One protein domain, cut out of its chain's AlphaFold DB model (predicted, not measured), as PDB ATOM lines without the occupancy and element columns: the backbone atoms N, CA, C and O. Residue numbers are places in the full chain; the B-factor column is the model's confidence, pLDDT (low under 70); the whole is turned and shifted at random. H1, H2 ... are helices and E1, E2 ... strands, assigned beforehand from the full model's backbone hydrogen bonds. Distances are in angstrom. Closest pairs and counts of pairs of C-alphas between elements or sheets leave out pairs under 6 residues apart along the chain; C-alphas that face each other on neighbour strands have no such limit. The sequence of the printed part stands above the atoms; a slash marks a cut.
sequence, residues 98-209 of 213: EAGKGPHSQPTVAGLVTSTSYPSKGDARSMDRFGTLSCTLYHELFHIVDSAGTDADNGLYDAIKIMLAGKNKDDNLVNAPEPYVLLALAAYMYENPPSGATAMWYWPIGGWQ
ATOM      1  N   GLU A  98     173.771 -30.294 167.196       66.00
ATOM      2  CA  GLU A  98     173.787 -29.417 166.027       66.00
ATOM      3  C   GLU A  98     172.509 -28.584 165.979       66.00
ATOM      4  O   GLU A  98     171.402 -29.123 165.892       66.00
ATOM      5  N   ALA A  99     172.679 -27.260 166.016       65.81
ATOM      6  CA  ALA A  99     171.577 -26.314 166.024       65.81
ATOM      7  C   ALA A  99     170.555 -26.612 164.910       65.81
ATOM      8  O   ALA A  99     170.907 -26.730 163.738       65.81
ATOM      9  N   GLY A 100     169.282 -26.738 165.283       63.91
ATOM     10  CA  GLY A 100     168.165 -26.953 164.359       63.91
ATOM     11  C   GLY A 100     168.025 -28.361 163.756       63.91
ATOM     12  O   GLY A 100     167.105 -28.572 162.964       63.91
ATOM     13  N   LYS A 101     168.877 -29.339 164.105       68.88
ATOM     14  CA  LYS A 101     168.856 -30.678 163.480       68.88
ATOM     15  C   LYS A 101     168.093 -31.769 164.244       68.88
ATOM     16  O   LYS A 101     168.049 -32.906 163.776       68.88
ATOM     17  N   GLY A 102     167.415 -31.463 165.352       68.12
ATOM     18  CA  GLY A 102     166.678 -32.476 166.116       68.12
ATOM     19  C   GLY A 102     165.758 -31.919 167.207       68.12
ATOM     20  O   GLY A 102     165.487 -30.721 167.240       68.12
ATOM     21  N   PRO A 103     165.233 -32.789 168.081       70.06
ATOM     22  CA  PRO A 103     164.693 -32.377 169.371       70.06
ATOM     23  C   PRO A 103     165.783 -31.713 170.219       70.06
ATOM     24  O   PRO A 103     166.957 -32.089 170.124       70.06
ATOM     25  N   HIS A 104     165.401 -30.732 171.036       74.25
ATOM     26  CA  HIS A 104     166.309 -30.061 171.982       74.25
ATOM     27  C   HIS A 104     167.566 -29.472 171.312       74.25
ATOM     28  O   HIS A 104     168.666 -29.471 171.869       74.25
ATOM     29  N   SER A 105     167.434 -29.024 170.060       74.00
ATOM     30  CA  SER A 105     168.552 -28.526 169.258       74.00
ATOM     31  C   SER A 105     168.494 -27.022 169.019       74.00
ATOM     32  O   SER A 105     169.200 -26.523 168.151       74.00
ATOM     33  N   GLN A 106     167.625 -26.274 169.697       82.44
ATOM     34  CA  GLN A 106     167.623 -24.819 169.562       82.44
ATOM     35  C   GLN A 106     168.758 -24.202 170.397       82.44
ATOM     36  O   GLN A 106     168.951 -24.608 171.548       82.44
ATOM     37  N   PRO A 107     169.524 -23.232 169.857       77.88
ATOM     38  CA  PRO A 107     170.676 -22.668 170.565       77.88
ATOM     39  C   PRO A 107     170.308 -21.973 171.875       77.88
ATOM     40  O   PRO A 107     170.999 -22.131 172.878       77.88
ATOM     41  N   THR A 108     169.235 -21.180 171.868       84.00
ATOM     42  CA  THR A 108     168.832 -20.360 173.014       84.00
ATOM     43  C   THR A 108     167.319 -20.225 173.085       84.00
ATOM     44  O   THR A 108     166.632 -20.224 172.064       84.00
ATOM     45  N   VAL A 109     166.808 -20.048 174.304       86.12
ATOM     46  CA  VAL A 109     165.379 -19.809 174.560       86.12
ATOM     47  C   VAL A 109     164.946 -18.462 173.962       86.12
ATOM     48  O   VAL A 109     163.901 -18.364 173.325       86.12
ATOM     49  N   ALA A 110     165.805 -17.440 174.043       87.12
ATOM     50  CA  ALA A 110     165.572 -16.136 173.416       87.12
ATOM     51  C   ALA A 110     165.459 -16.211 171.880       87.12
ATOM     52  O   ALA A 110     164.702 -15.454 171.278       87.12
ATOM     53  N   GLY A 111     166.168 -17.143 171.234       86.44
ATOM     54  CA  GLY A 111     166.097 -17.341 169.785       86.44
ATOM     55  C   GLY A 111     164.739 -17.852 169.291       86.44
ATOM     56  O   GLY A 111     164.403 -17.640 168.124       86.44
ATOM     57  N   LEU A 112     163.945 -18.477 170.169       87.44
ATOM     58  CA  LEU A 112     162.626 -19.041 169.845       87.44
ATOM     59  C   LEU A 112     161.575 -17.967 169.567       87.44
ATOM     60  O   LEU A 112     160.646 -18.194 168.798       87.44
ATOM     61  N   VAL A 113     161.744 -16.799 170.182       91.31
ATOM     62  CA  VAL A 113     160.786 -15.686 170.162       91.31
ATOM     63  C   VAL A 113     161.207 -14.561 169.223       91.31
ATOM     64  O   VAL A 113     160.783 -13.417 169.343       91.31
ATOM     65  N   THR A 114     162.052 -14.893 168.251       90.38
ATOM     66  CA  THR A 114     162.384 -14.004 167.136       90.38
ATOM     67  C   THR A 114     161.358 -14.160 166.020       90.38
ATOM     68  O   THR A 114     160.784 -15.233 165.843       90.38
ATOM     69  N   SER A 115     161.164 -13.123 165.202       86.62
ATOM     70  CA  SER A 115     160.248 -13.173 164.052       86.62
ATOM     71  C   SER A 115     160.564 -14.292 163.050       86.62
ATOM     72  O   SER A 115     159.686 -14.714 162.308       86.62
ATOM     73  N   THR A 116     161.812 -14.767 163.006       85.06
ATOM     74  CA  THR A 116     162.254 -15.842 162.107       85.06
ATOM     75  C   THR A 116     161.925 -17.234 162.647       85.06
ATOM     76  O   THR A 116     161.721 -18.164 161.868       85.06
ATOM     77  N   SER A 117     161.878 -17.390 163.969       86.75
ATOM     78  CA  SER A 117     161.702 -18.692 164.615       86.75
ATOM     79  C   SER A 117     160.282 -18.920 165.116       86.75
ATOM     80  O   SER A 117     159.797 -20.051 165.035       86.75
ATOM     81  N   TYR A 118     159.628 -17.861 165.607       91.12
ATOM     82  CA  TYR A 118     158.335 -17.933 166.280       91.12
ATOM     83  C   TYR A 118     157.265 -18.552 165.367       91.12
ATOM     84  O   TYR A 118     157.215 -18.233 164.175       91.12
ATOM     85  N   PRO A 119     156.433 -19.469 165.883       91.56
ATOM     86  CA  PRO A 119     155.432 -20.146 165.080       91.56
ATOM     87  C   PRO A 119     154.337 -19.179 164.633       91.56
ATOM     88  O   PRO A 119     154.029 -18.185 165.289       91.56
ATOM     89  N   SER A 120     153.712 -19.514 163.513       90.69
ATOM     90  CA  SER A 120     152.524 -18.838 163.005       90.69
ATOM     91  C   SER A 120     151.327 -19.788 163.019       90.69
ATOM     92  O   SER A 120     151.454 -20.992 163.260       90.69
ATOM     93  N   LYS A 121     150.123 -19.251 162.804       89.62
ATOM     94  CA  LYS A 121     148.905 -20.065 162.742       89.62
ATOM     95  C   LYS A 121     149.026 -21.131 161.656       89.62
ATOM     96  O   LYS A 121     149.265 -20.805 160.497       89.62
ATOM     97  N   GLY A 122     148.774 -22.383 162.032       85.06
ATOM     98  CA  GLY A 122     148.861 -23.526 161.124       85.06
ATOM     99  C   GLY A 122     150.276 -24.076 160.949       85.06
ATOM    100  O   GLY A 122     150.465 -24.990 160.149       85.06
ATOM    101  N   ASP A 123     151.262 -23.565 161.690       88.44
ATOM    102  CA  ASP A 123     152.580 -24.186 161.753       88.44
ATOM    103  C   ASP A 123     152.470 -25.608 162.332       88.44
ATOM    104  O   ASP A 123     151.928 -25.824 163.421       88.44
ATOM    105  N   ALA A 124     152.980 -26.578 161.574       82.69
ATOM    106  CA  ALA A 124     152.928 -28.002 161.886       82.69
ATOM    107  C   ALA A 124     154.175 -28.510 162.632       82.69
ATOM    108  O   ALA A 124     154.257 -29.695 162.960       82.69
ATOM    109  N   ARG A 125     155.176 -27.655 162.889       85.94
ATOM    110  CA  ARG A 125     156.370 -28.042 163.654       85.94
ATOM    111  C   ARG A 125     155.971 -28.462 165.076       85.94
ATOM    112  O   ARG A 125     155.330 -27.693 165.791       85.94
ATOM    113  N   SER A 126     156.386 -29.666 165.491       85.12
ATOM    114  CA  SER A 126     156.215 -30.142 166.877       85.12
ATOM    115  C   SER A 126     156.886 -29.195 167.874       85.12
ATOM    116  O   SER A 126     157.941 -28.633 167.565       85.12
ATOM    117  N   MET A 127     156.322 -29.078 169.080       85.81
ATOM    118  CA  MET A 127     156.928 -28.341 170.194       85.81
ATOM    119  C   MET A 127     158.369 -28.798 170.479       85.81
ATOM    120  O   MET A 127     159.227 -27.966 170.753       85.81
ATOM    121  N   ASP A 128     158.687 -30.084 170.303       81.31
ATOM    122  CA  ASP A 128     160.036 -30.622 170.564       81.31
ATOM    123  C   ASP A 128     161.118 -29.968 169.688       81.31
ATOM    124  O   ASP A 128     162.294 -29.908 170.059       81.31
ATOM    125  N   ARG A 129     160.726 -29.439 168.517       81.25
ATOM    126  CA  ARG A 129     161.611 -28.696 167.604       81.25
ATOM    127  C   ARG A 129     161.997 -27.322 168.136       81.25
ATOM    128  O   ARG A 129     162.961 -26.746 167.636       81.25
ATOM    129  N   PHE A 130     161.258 -26.807 169.110       86.00
ATOM    130  CA  PHE A 130     161.554 -25.557 169.797       86.00
ATOM    131  C   PHE A 130     162.397 -25.790 171.053       86.00
ATOM    132  O   PHE A 130     162.944 -24.836 171.596       86.00
ATOM    133  N   GLY A 131     162.547 -27.039 171.507       86.00
ATOM    134  CA  GLY A 131     163.371 -27.350 172.668       86.00
ATOM    135  C   GLY A 131     164.817 -26.901 172.470       86.00
ATOM    136  O   GLY A 131     165.409 -27.082 171.400       86.00
ATOM    137  N   THR A 132     165.404 -26.338 173.516       84.56
ATOM    138  CA  THR A 132     166.805 -25.911 173.557       84.56
ATOM    139  C   THR A 132     167.677 -26.965 174.224       84.56
ATOM    140  O   THR A 132     167.175 -27.887 174.860       84.56
ATOM    141  N   LEU A 133     169.001 -26.801 174.166       77.69
ATOM    142  CA  LEU A 133     169.912 -27.614 174.987       77.69
ATOM    143  C   LEU A 133     169.593 -27.528 176.491       77.69
ATOM    144  O   LEU A 133     169.753 -28.503 177.220       77.69
ATOM    145  N   SER A 134     169.090 -26.383 176.969       79.25
ATOM    146  CA  SER A 134     168.669 -26.239 178.368       79.25
ATOM    147  C   SER A 134     167.422 -27.061 178.714       79.25
ATOM    148  O   SER A 134     167.214 -27.349 179.888       79.25
ATOM    149  N   CYS A 135     166.615 -27.483 177.734       84.50
ATOM    150  CA  CYS A 135     165.515 -28.424 177.967       84.50
ATOM    151  C   CYS A 135     166.031 -29.787 178.424       84.50
ATOM    152  O   CYS A 135     165.437 -30.379 179.316       84.50
ATOM    153  N   THR A 136     167.166 -30.246 177.892       79.31
ATOM    154  CA  THR A 136     167.838 -31.462 178.373       79.31
ATOM    155  C   THR A 136     168.273 -31.309 179.827       79.31
ATOM    156  O   THR A 136     168.050 -32.203 180.630       79.31
ATOM    157  N   LEU A 137     168.845 -30.159 180.196       81.56
ATOM    158  CA  LEU A 137     169.184 -29.890 181.595       81.56
ATOM    159  C   LEU A 137     167.938 -29.932 182.490       81.56
ATOM    160  O   LEU A 137     167.984 -30.504 183.570       81.56
ATOM    161  N   TYR A 138     166.833 -29.331 182.047       85.06
ATOM    162  CA  TYR A 138     165.590 -29.313 182.817       85.06
ATOM    163  C   TYR A 138     164.961 -30.708 182.945       85.06
ATOM    164  O   TYR A 138     164.485 -31.064 184.019       85.06
ATOM    165  N   HIS A 139     165.021 -31.511 181.878       87.38
ATOM    166  CA  HIS A 139     164.631 -32.920 181.883       87.38
ATOM    167  C   HIS A 139     165.394 -33.697 182.959       87.38
ATOM    168  O   HIS A 139     164.796 -34.359 183.796       87.38
ATOM    169  N   GLU A 140     166.720 -33.587 182.979       82.94
ATOM    170  CA  GLU A 140     167.536 -34.317 183.954       82.94
ATOM    171  C   GLU A 140     167.387 -33.748 185.373       82.94
ATOM    172  O   GLU A 140     167.423 -34.483 186.358       82.94
ATOM    173  N   LEU A 141     167.166 -32.437 185.506       84.62
ATOM    174  CA  LEU A 141     166.891 -31.812 186.798       84.62
ATOM    175  C   LEU A 141     165.606 -32.361 187.425       84.62
ATOM    176  O   LEU A 141     165.567 -32.536 188.641       84.62
ATOM    177  N   PHE A 142     164.582 -32.652 186.618       85.44
ATOM    178  CA  PHE A 142     163.360 -33.289 187.102       85.44
ATOM    179  C   PHE A 142     163.672 -34.615 187.799       85.44
ATOM    180  O   PHE A 142     163.241 -34.815 188.930       85.44
ATOM    181  N   HIS A 143     164.497 -35.468 187.189       81.06
ATOM    182  CA  HIS A 143     164.904 -36.737 187.799       81.06
ATOM    183  C   HIS A 143     165.644 -36.541 189.126       81.06
ATOM    184  O   HIS A 143     165.555 -37.384 190.008       81.06
ATOM    185  N   ILE A 144     166.343 -35.426 189.347       79.25
ATOM    186  CA  ILE A 144     166.974 -35.164 190.653       79.25
ATOM    187  C   ILE A 144     165.924 -34.920 191.748       79.25
ATOM    188  O   ILE A 144     166.140 -35.327 192.891       79.25
ATOM    189  N   VAL A 145     164.819 -34.250 191.413       74.50
ATOM    190  CA  VAL A 145     163.805 -33.789 192.380       74.50
ATOM    191  C   VAL A 145     162.538 -34.642 192.412       74.50
ATOM    192  O   VAL A 145     161.668 -34.378 193.244       74.50
ATOM    193  N   ASP A 146     162.408 -35.634 191.526       73.06
ATOM    194  CA  ASP A 146     161.237 -36.504 191.500       73.06
ATOM    195  C   ASP A 146     161.074 -37.251 192.837       73.06
ATOM    196  O   ASP A 146     162.033 -37.617 193.522       73.06
ATOM    197  N   SER A 147     159.824 -37.454 193.248       65.19
ATOM    198  CA  SER A 147     159.520 -38.219 194.461       65.19
ATOM    199  C   SER A 147     159.613 -39.726 194.235       65.19
ATOM    200  O   SER A 147     159.644 -40.491 195.197       65.19
ATOM    201  N   ALA A 148     159.596 -40.157 192.973       66.56
ATOM    202  CA  ALA A 148     159.591 -41.563 192.598       66.56
ATOM    203  C   ALA A 148     160.962 -42.217 192.810       66.56
ATOM    204  O   ALA A 148     161.054 -43.441 192.909       66.56
ATOM    205  N   GLY A 149     162.037 -41.430 192.875       63.34
ATOM    206  CA  GLY A 149     163.370 -41.989 192.970       63.34
ATOM    207  C   GLY A 149     163.726 -42.780 191.709       63.34
ATOM    208  O   GLY A 149     164.565 -43.689 191.775       63.34
ATOM    209  N   THR A 150     163.166 -42.420 190.544       65.06
ATOM    210  CA  THR A 150     163.421 -43.104 189.265       65.06
ATOM    211  C   THR A 150     164.343 -42.324 188.329       65.06
ATOM    212  O   THR A 150     164.566 -41.142 188.535       65.06
ATOM    213  N   ASP A 151     164.991 -43.002 187.382       63.88
ATOM    214  CA  ASP A 151     165.652 -42.384 186.214       63.88
ATOM    215  C   ASP A 151     164.843 -42.685 184.935       63.88
ATOM    216  O   ASP A 151     165.385 -42.774 183.834       63.88
ATOM    217  N   ALA A 152     163.544 -42.962 185.109       69.25
ATOM    218  CA  ALA A 152     162.670 -43.480 184.073       69.25
ATOM    219  C   ALA A 152     161.850 -42.348 183.452       69.25
ATOM    220  O   ALA A 152     161.034 -41.716 184.108       69.25
ATOM    221  N   ASP A 153     161.988 -42.169 182.143       70.50
ATOM    222  CA  ASP A 153     161.238 -41.146 181.397       70.50
ATOM    223  C   ASP A 153     159.781 -41.562 181.096       70.50
ATOM    224  O   ASP A 153     159.036 -40.849 180.421       70.50
ATOM    225  N   ASN A 154     159.385 -42.776 181.504       75.44
ATOM    226  CA  ASN A 154     158.074 -43.402 181.270       75.44
ATOM    227  C   ASN A 154     157.612 -43.439 179.796       75.44
ATOM    228  O   ASN A 154     156.444 -43.675 179.498       75.44
ATOM    229  N   GLY A 155     158.531 -43.236 178.842       74.69
ATOM    230  CA  GLY A 155     158.249 -43.263 177.403       74.69
ATOM    231  C   GLY A 155     157.438 -42.070 176.881       74.69
ATOM    232  O   GLY A 155     157.001 -42.097 175.720       74.69
ATOM    233  N   LEU A 156     157.244 -41.032 177.700       84.12
ATOM    234  CA  LEU A 156     156.401 -39.869 177.422       84.12
ATOM    235  C   LEU A 156     157.191 -38.709 176.798       84.12
ATOM    236  O   LEU A 156     157.128 -37.588 177.276       84.12
ATOM    237  N   TYR A 157     157.899 -38.971 175.699       79.69
ATOM    238  CA  TYR A 157     158.763 -37.973 175.047       79.69
ATOM    239  C   TYR A 157     158.072 -37.070 174.015       79.69
ATOM    240  O   TYR A 157     158.674 -36.127 173.524       79.69
ATOM    241  N   ASP A 158     156.858 -37.423 173.594       84.19
ATOM    242  CA  ASP A 158     156.167 -36.799 172.464       84.19
ATOM    243  C   ASP A 158     154.890 -36.103 172.940       84.19
ATOM    244  O   ASP A 158     154.120 -36.662 173.728       84.19
ATOM    245  N   ALA A 159     154.637 -34.898 172.430       87.75
ATOM    246  CA  ALA A 159     153.512 -34.075 172.861       87.75
ATOM    247  C   ALA A 159     152.137 -34.745 172.656       87.75
ATOM    248  O   ALA A 159     151.223 -34.530 173.457       87.75
ATOM    249  N   ILE A 160     151.970 -35.581 171.621       88.75
ATOM    250  CA  ILE A 160     150.727 -36.334 171.398       88.75
ATOM    251  C   ILE A 160     150.594 -37.430 172.453       88.75
ATOM    252  O   ILE A 160     149.525 -37.567 173.051       88.75
ATOM    253  N   LYS A 161     151.663 -38.188 172.728       89.00
ATOM    254  CA  LYS A 161     151.663 -39.207 173.793       89.00
ATOM    255  C   LYS A 161     151.345 -38.603 175.156       89.00
ATOM    256  O   LYS A 161     150.516 -39.152 175.873       89.00
ATOM    257  N   ILE A 162     151.944 -37.460 175.479       90.12
ATOM    258  CA  ILE A 162     151.708 -36.717 176.723       90.12
ATOM    259  C   ILE A 162     150.239 -36.295 176.833       90.12
ATOM    260  O   ILE A 162     149.590 -36.536 177.849       90.12
ATOM    261  N   MET A 163     149.677 -35.725 175.765       90.31
ATOM    262  CA  MET A 163     148.266 -35.338 175.725       90.31
ATOM    263  C   MET A 163     147.332 -36.549 175.895       90.31
ATOM    264  O   MET A 163     146.339 -36.465 176.621       90.31
ATOM    265  N   LEU A 164     147.631 -37.676 175.242       90.94
ATOM    266  CA  LEU A 164     146.850 -38.909 175.379       90.94
ATOM    267  C   LEU A 164     146.948 -39.495 176.795       90.94
ATOM    268  O   LEU A 164     145.921 -39.885 177.348       90.94
ATOM    269  N   ALA A 165     148.139 -39.500 177.397       90.31
ATOM    270  CA  ALA A 165     148.356 -39.906 178.784       90.31
ATOM    271  C   ALA A 165     147.531 -39.039 179.752       90.31
ATOM    272  O   ALA A 165     146.800 -39.569 180.586       90.31
ATOM    273  N   GLY A 166     147.531 -37.714 179.564       89.19
ATOM    274  CA  GLY A 166     146.697 -36.794 180.345       89.19
ATOM    275  C   GLY A 166     145.198 -37.041 180.178       89.19
ATOM    276  O   GLY A 166     144.464 -37.087 181.164       89.19
ATOM    277  N   LYS A 167     144.728 -37.283 178.947       90.12
ATOM    278  CA  LYS A 167     143.319 -37.625 178.680       90.12
ATOM    279  C   LYS A 167     142.900 -38.922 179.376       90.12
ATOM    280  O   LYS A 167     141.773 -39.019 179.862       90.12
ATOM    281  N   ASN A 168     143.801 -39.897 179.419       92.50
ATOM    282  CA  ASN A 168     143.562 -41.196 180.038       92.50
ATOM    283  C   ASN A 168     143.801 -41.201 181.554       92.50
ATOM    284  O   ASN A 168     143.545 -42.227 182.179       92.50
ATOM    285  N   LYS A 169     144.238 -40.075 182.144       87.88
ATOM    286  CA  LYS A 169     144.636 -39.968 183.557       87.88
ATOM    287  C   LYS A 169     145.701 -41.000 183.932       87.88
ATOM    288  O   LYS A 169     145.586 -41.684 184.939       87.88
ATOM    289  N   ASP A 170     146.700 -41.140 183.070       87.94
ATOM    290  CA  ASP A 170     147.834 -42.019 183.318       87.94
ATOM    291  C   ASP A 170     148.703 -41.439 184.445       87.94
ATOM    292  O   ASP A 170     149.267 -40.350 184.304       87.94
ATOM    293  N   ASP A 171     148.821 -42.170 185.553       83.81
ATOM    294  CA  ASP A 171     149.624 -41.776 186.716       83.81
ATOM    295  C   ASP A 171     151.122 -41.655 186.384       83.81
ATOM    296  O   ASP A 171     151.866 -40.972 187.086       83.81
ATOM    297  N   ASN A 172     151.590 -42.244 185.278       81.44
ATOM    298  CA  ASN A 172     152.972 -42.071 184.829       81.44
ATOM    299  C   ASN A 172     153.268 -40.642 184.355       81.44
ATOM    300  O   ASN A 172     154.433 -40.246 184.304       81.44
ATOM    301  N   LEU A 173     152.233 -39.860 184.022       85.38
ATOM    302  CA  LEU A 173     152.385 -38.495 183.523       85.38
ATOM    303  C   LEU A 173     153.051 -37.576 184.549       85.38
ATOM    304  O   LEU A 173     153.904 -36.773 184.180       85.38
ATOM    305  N   VAL A 174     152.681 -37.692 185.829       82.94
ATOM    306  CA  VAL A 174     153.218 -36.807 186.878       82.94
ATOM    307  C   VAL A 174     154.687 -37.085 187.184       82.94
ATOM    308  O   VAL A 174     155.381 -36.186 187.651       82.94
ATOM    309  N   ASN A 175     155.152 -38.297 186.865       81.75
ATOM    310  CA  ASN A 175     156.521 -38.763 187.070       81.75
ATOM    311  C   ASN A 175     157.359 -38.728 185.780       81.75
ATOM    312  O   ASN A 175     158.419 -39.342 185.736       81.75
ATOM    313  N   ALA A 176     156.888 -38.071 184.715       85.94
ATOM    314  CA  ALA A 176     157.643 -37.917 183.476       85.94
ATOM    315  C   ALA A 176     158.186 -36.482 183.333       85.94
ATOM    316  O   ALA A 176     157.442 -35.531 183.582       85.94
ATOM    317  N   PRO A 177     159.438 -36.300 182.881       87.50
ATOM    318  CA  PRO A 177     160.060 -34.979 182.756       87.50
ATOM    319  C   PRO A 177     159.521 -34.145 181.581       87.50
ATOM    320  O   PRO A 177     159.231 -32.955 181.745       87.50
ATOM    321  N   GLU A 178     159.360 -34.740 180.393       88.06
ATOM    322  CA  GLU A 178     158.972 -34.012 179.177       88.06
ATOM    323  C   GLU A 178     157.685 -33.172 179.276       88.06
ATOM    324  O   GLU A 178     157.701 -32.049 178.770       88.06
ATOM    325  N   PRO A 179     156.589 -33.610 179.929       89.50
ATOM    326  CA  PRO A 179     155.411 -32.765 180.129       89.50
ATOM    327  C   PRO A 179     155.735 -31.391 180.732       89.50
ATOM    328  O   PRO A 179     155.218 -30.376 180.264       89.50
ATOM    329  N   TYR A 180     156.621 -31.342 181.730       89.06
ATOM    330  CA  TYR A 180     157.021 -30.097 182.390       89.06
ATOM    331  C   TYR A 180     157.949 -29.259 181.509       89.06
ATOM    332  O   TYR A 180     157.805 -28.037 181.462       89.06
ATOM    333  N   VAL A 181     158.864 -29.906 180.778       90.00
ATOM    334  CA  VAL A 181     159.739 -29.245 179.794       90.00
ATOM    335  C   VAL A 181     158.900 -28.547 178.722       90.00
ATOM    336  O   VAL A 181     159.081 -27.355 178.474       90.00
ATOM    337  N   LEU A 182     157.963 -29.271 178.102       90.44
ATOM    338  CA  LEU A 182     157.130 -28.741 177.023       90.44
ATOM    339  C   LEU A 182     156.161 -27.670 177.522       90.44
ATOM    340  O   LEU A 182     155.953 -26.680 176.822       90.44
ATOM    341  N   LEU A 183     155.610 -27.822 178.731       89.75
ATOM    342  CA  LEU A 183     154.775 -26.794 179.353       89.75
ATOM    343  C   LEU A 183     155.563 -25.501 179.591       89.75
ATOM    344  O   LEU A 183     155.088 -24.431 179.216       89.75
ATOM    345  N   ALA A 184     156.762 -25.587 180.173       90.38
ATOM    346  CA  ALA A 184     157.601 -24.418 180.427       90.38
ATOM    347  C   ALA A 184     157.982 -23.698 179.124       90.38
ATOM    348  O   ALA A 184     157.943 -22.469 179.047       90.38
ATOM    349  N   LEU A 185     158.295 -24.464 178.076       91.00
ATOM    350  CA  LEU A 185     158.628 -23.920 176.765       91.00
ATOM    351  C   LEU A 185     157.426 -23.229 176.103       91.00
ATOM    352  O   LEU A 185     157.549 -22.113 175.596       91.00
ATOM    353  N   ALA A 186     156.257 -23.875 176.152       90.12
ATOM    354  CA  ALA A 186     155.012 -23.325 175.636       90.12
ATOM    355  C   ALA A 186     154.623 -22.034 176.368       90.12
ATOM    356  O   ALA A 186     154.273 -21.055 175.715       90.12
ATOM    357  N   ALA A 187     154.734 -22.013 177.701       91.31
ATOM    358  CA  ALA A 187     154.464 -20.833 178.519       91.31
ATOM    359  C   ALA A 187     155.402 -19.675 178.158       91.31
ATOM    360  O   ALA A 187     154.934 -18.575 177.877       91.31
ATOM    361  N   TYR A 188     156.709 -19.935 178.050       91.94
ATOM    362  CA  TYR A 188     157.674 -18.912 177.653       91.94
ATOM    363  C   TYR A 188     157.343 -18.305 176.284       91.94
ATOM    364  O   TYR A 188     157.317 -17.084 176.131       91.94
ATOM    365  N   MET A 189     157.065 -19.142 175.280       92.12
ATOM    366  CA  MET A 189     156.715 -18.666 173.940       92.12
ATOM    367  C   MET A 189     155.377 -17.919 173.925       92.12
ATOM    368  O   MET A 189     155.228 -16.949 173.185       92.12
ATOM    369  N   TYR A 190     154.414 -18.342 174.740       92.00
ATOM    370  CA  TYR A 190     153.127 -17.669 174.882       92.00
ATOM    371  C   TYR A 190     153.267 -16.267 175.493       92.00
ATOM    372  O   TYR A 190     152.667 -15.320 174.992       92.00
ATOM    373  N   GLU A 191     154.086 -16.126 176.537       92.81
ATOM    374  CA  GLU A 191     154.297 -14.861 177.255       92.81
ATOM    375  C   GLU A 191     155.192 -13.869 176.500       92.81
ATOM    376  O   GLU A 191     155.159 -12.671 176.776       92.81
ATOM    377  N   ASN A 192     155.985 -14.348 175.537       93.81
ATOM    378  CA  ASN A 192     156.998 -13.547 174.850       93.81
ATOM    379  C   ASN A 192     156.829 -13.569 173.318       93.81
ATOM    380  O   ASN A 192     157.770 -13.937 172.617       93.81
ATOM    381  N   PRO A 193     155.670 -13.198 172.739       93.38
ATOM    382  CA  PRO A 193     155.562 -13.082 171.290       93.38
ATOM    383  C   PRO A 193     156.481 -11.957 170.768       93.38
ATOM    384  O   PRO A 193     156.598 -10.909 171.411       93.38
ATOM    385  N   PRO A 194     157.123 -12.121 169.593       93.69
ATOM    386  CA  PRO A 194     157.876 -11.037 168.975       93.69
ATOM    387  C   PRO A 194     156.976  -9.829 168.698       93.69
ATOM    388  O   PRO A 194     155.774  -9.965 168.461       93.69
ATOM    389  N   SER A 195     157.571  -8.635 168.673       92.19
ATOM    390  CA  SER A 195     156.844  -7.386 168.419       92.19
ATOM    391  C   SER A 195     155.982  -7.473 167.153       92.19
ATOM    392  O   SER A 195     156.491  -7.737 166.065       92.19
ATOM    393  N   GLY A 196     154.679  -7.213 167.296       89.00
ATOM    394  CA  GLY A 196     153.701  -7.258 166.204       89.00
ATOM    395  C   GLY A 196     153.109  -8.642 165.910       89.00
ATOM    396  O   GLY A 196     152.221  -8.735 165.063       89.00
ATOM    397  N   ALA A 197     153.547  -9.702 166.596       90.50
ATOM    398  CA  ALA A 197     152.943 -11.028 166.500       90.50
ATOM    399  C   ALA A 197     151.856 -11.244 167.564       90.50
ATOM    400  O   ALA A 197     151.881 -10.663 168.648       90.50
ATOM    401  N   THR A 198     150.899 -12.117 167.253       91.56
ATOM    402  CA  THR A 198     149.901 -12.606 168.213       91.56
ATOM    403  C   THR A 198     150.477 -13.769 169.016       91.56
ATOM    404  O   THR A 198     151.217 -14.584 168.466       91.56
ATOM    405  N   ALA A 199     150.098 -13.876 170.291       92.75
ATOM    406  CA  ALA A 199     150.448 -15.022 171.119       92.75
ATOM    407  C   ALA A 199     149.889 -16.330 170.534       92.75
ATOM    408  O   ALA A 199     148.726 -16.412 170.114       92.75
ATOM    409  N   MET A 200     150.733 -17.358 170.531       91.88
ATOM    410  CA  MET A 200     150.425 -18.672 169.981       91.88
ATOM    411  C   MET A 200     150.340 -19.707 171.099       91.88
ATOM    412  O   MET A 200     151.120 -19.670 172.047       91.88
ATOM    413  N   TRP A 201     149.430 -20.669 170.960       90.62
ATOM    414  CA  TRP A 201     149.414 -21.876 171.783       90.62
ATOM    415  C   TRP A 201     149.550 -23.113 170.905       90.62
ATOM    416  O   TRP A 201     149.194 -23.105 169.723       90.62
ATOM    417  N   TYR A 202     150.094 -24.179 171.476       89.75
ATOM    418  CA  TYR A 202     150.339 -25.416 170.754       89.75
ATOM    419  C   TYR A 202     149.306 -26.475 171.119       89.75
ATOM    420  O   TYR A 202     149.163 -26.850 172.283       89.75
ATOM    421  N   TRP A 203     148.618 -26.989 170.104       88.75
ATOM    422  CA  TRP A 203     147.740 -28.141 170.217       88.75
ATOM    423  C   TRP A 203     148.414 -29.345 169.549       88.75
ATOM    424  O   TRP A 203     148.545 -29.339 168.328       88.75
ATOM    425  N   PRO A 204     148.796 -30.411 170.280       86.94
ATOM    426  CA  PRO A 204     149.562 -31.518 169.695       86.94
ATOM    427  C   PRO A 204     148.942 -32.171 168.449       86.94
ATOM    428  O   PRO A 204     149.668 -32.666 167.594       86.94
ATOM    429  N   ILE A 205     147.610 -32.147 168.312       86.25
ATOM    430  CA  ILE A 205     146.905 -32.680 167.131       86.25
ATOM    431  C   ILE A 205     146.822 -31.645 166.000       86.25
ATOM    432  O   ILE A 205     146.916 -32.001 164.830       86.25
ATOM    433  N   GLY A 206     146.603 -30.373 166.341       84.50
ATOM    434  CA  GLY A 206     146.303 -29.309 165.378       84.50
ATOM    435  C   GLY A 206     147.459 -28.358 165.081       84.50
ATOM    436  O   GLY A 206     147.269 -27.407 164.327       84.50
ATOM    437  N   GLY A 207     148.631 -28.562 165.679       88.81
ATOM    438  CA  GLY A 207     149.773 -27.658 165.573       88.81
ATOM    439  C   GLY A 207     149.562 -26.335 166.312       88.81
ATOM    440  O   GLY A 207     148.810 -26.247 167.286       88.81
ATOM    441  N   TRP A 208     150.247 -25.291 165.848       91.25
ATOM    442  CA  TRP A 208     150.201 -23.970 166.469       91.25
ATOM    443  C   TRP A 208     148.953 -23.184 166.075       91.25
ATOM    444  O   TRP A 208     148.630 -23.006 164.896       91.25
ATOM    445  N   GLN A 209     148.268 -22.670 167.089       90.88
ATOM    446  CA  GLN A 209     146.996 -21.979 166.979       90.88
ATOM    447  C   GLN A 209     147.100 -20.582 167.590       90.88
ATOM    448  O   GLN A 209     147.766 -20.372 168.603       90.88
TER     449      GLN A 209
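What this domain is: This is residues 98 to 209 of the 213 residues of an uncharacterized protein of Penicillium subrubescens (UniProt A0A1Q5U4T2). A small hairpin, E1 and E2, packs through E1 on the longest helix, H5, which runs through the middle of an elongated body, much of it loop. H3 slants across the first part of H5, little H2 packs on its residues 182 to 186, and H4 stands near its beginning, turned well away from its line. The printed part has 112 residues with five named helices and then two named strands, in the order H1 H2 H3 H4 H5 E1 E2; the sheet, E1 - E2, is antiparallel, and the class is mostly helix, with under half of the residues in named elements. The whole is compact, with a radius of gyration of the C-alphas of 14.2 A, and spans 44 by 29 by 24 A.

Where its parts are: Find C-alpha 200 at (150.425, -18.672, 169.981); from there E1 runs 9.8 A to residue 203, and E2 follows as residues 207 to 209, ending at C-alpha 209 at (146.996, -21.979, 166.979). Go back to C-alpha 177 at (160.060, -34.979, 182.756), where H5 begins its 21.6 A run to residue 191. H3 is residues 133 to 145, 19.4 A long, and H4 is residues 159 to 167, 12.3 A long. The two short helices are H1, residues 109 to 112, and H2, residues 127 to 130.

How they stand to each other: Start at the hairpin of E1 and E2, antiparallel at 140 degrees: N 201 and O 209 are 2.9 A apart and N 209 and O 201 2.8 A, both within hydrogen-bond range. From E1 go to H5: the two have 5 pairs of C-alphas within 8 A, the closest being those of Tyr 190 and Met 200, 5.7 A apart. H5 is the hub, touching three helices. With residues 177 to 181 alone it touches H3, opposite ways at a steep tilt of 51 degrees, closest at the C-alphas of His 139 and Pro 177, 5.1 A. With residues 182 to 186 alone it touches H2, closest at the C-alphas of Met 127 and Leu 182, 6.8 A. H4 only just touches residues 179 to 182 of H5, with 3 pairs of C-alphas within 8 A, the closest being those of Ile 162 and Pro 179, 6.4 A; the two are about perpendicular, at 76 degrees. H1 is close to H5 but not clearly touching: the C-alphas of Leu 112 and Met 189 are 7.2 A apart. In H4 and H5 every O i to N i+4 pair is within hydrogen-bond range, in H3 7 of 9; H1 and H2 are too short for such a pair.

The domain as a whole: Look to Gly 149 and Gly 196 for the two C-alphas farthest apart, 44.9 A. The printed part has no cut. The links H1 to H2, 14 residues, and H3 to H4, 13 residues, are long. Mean pLDDT of the printed part is 84.2; residues 98 to 102 and 147 to 152 are under 70.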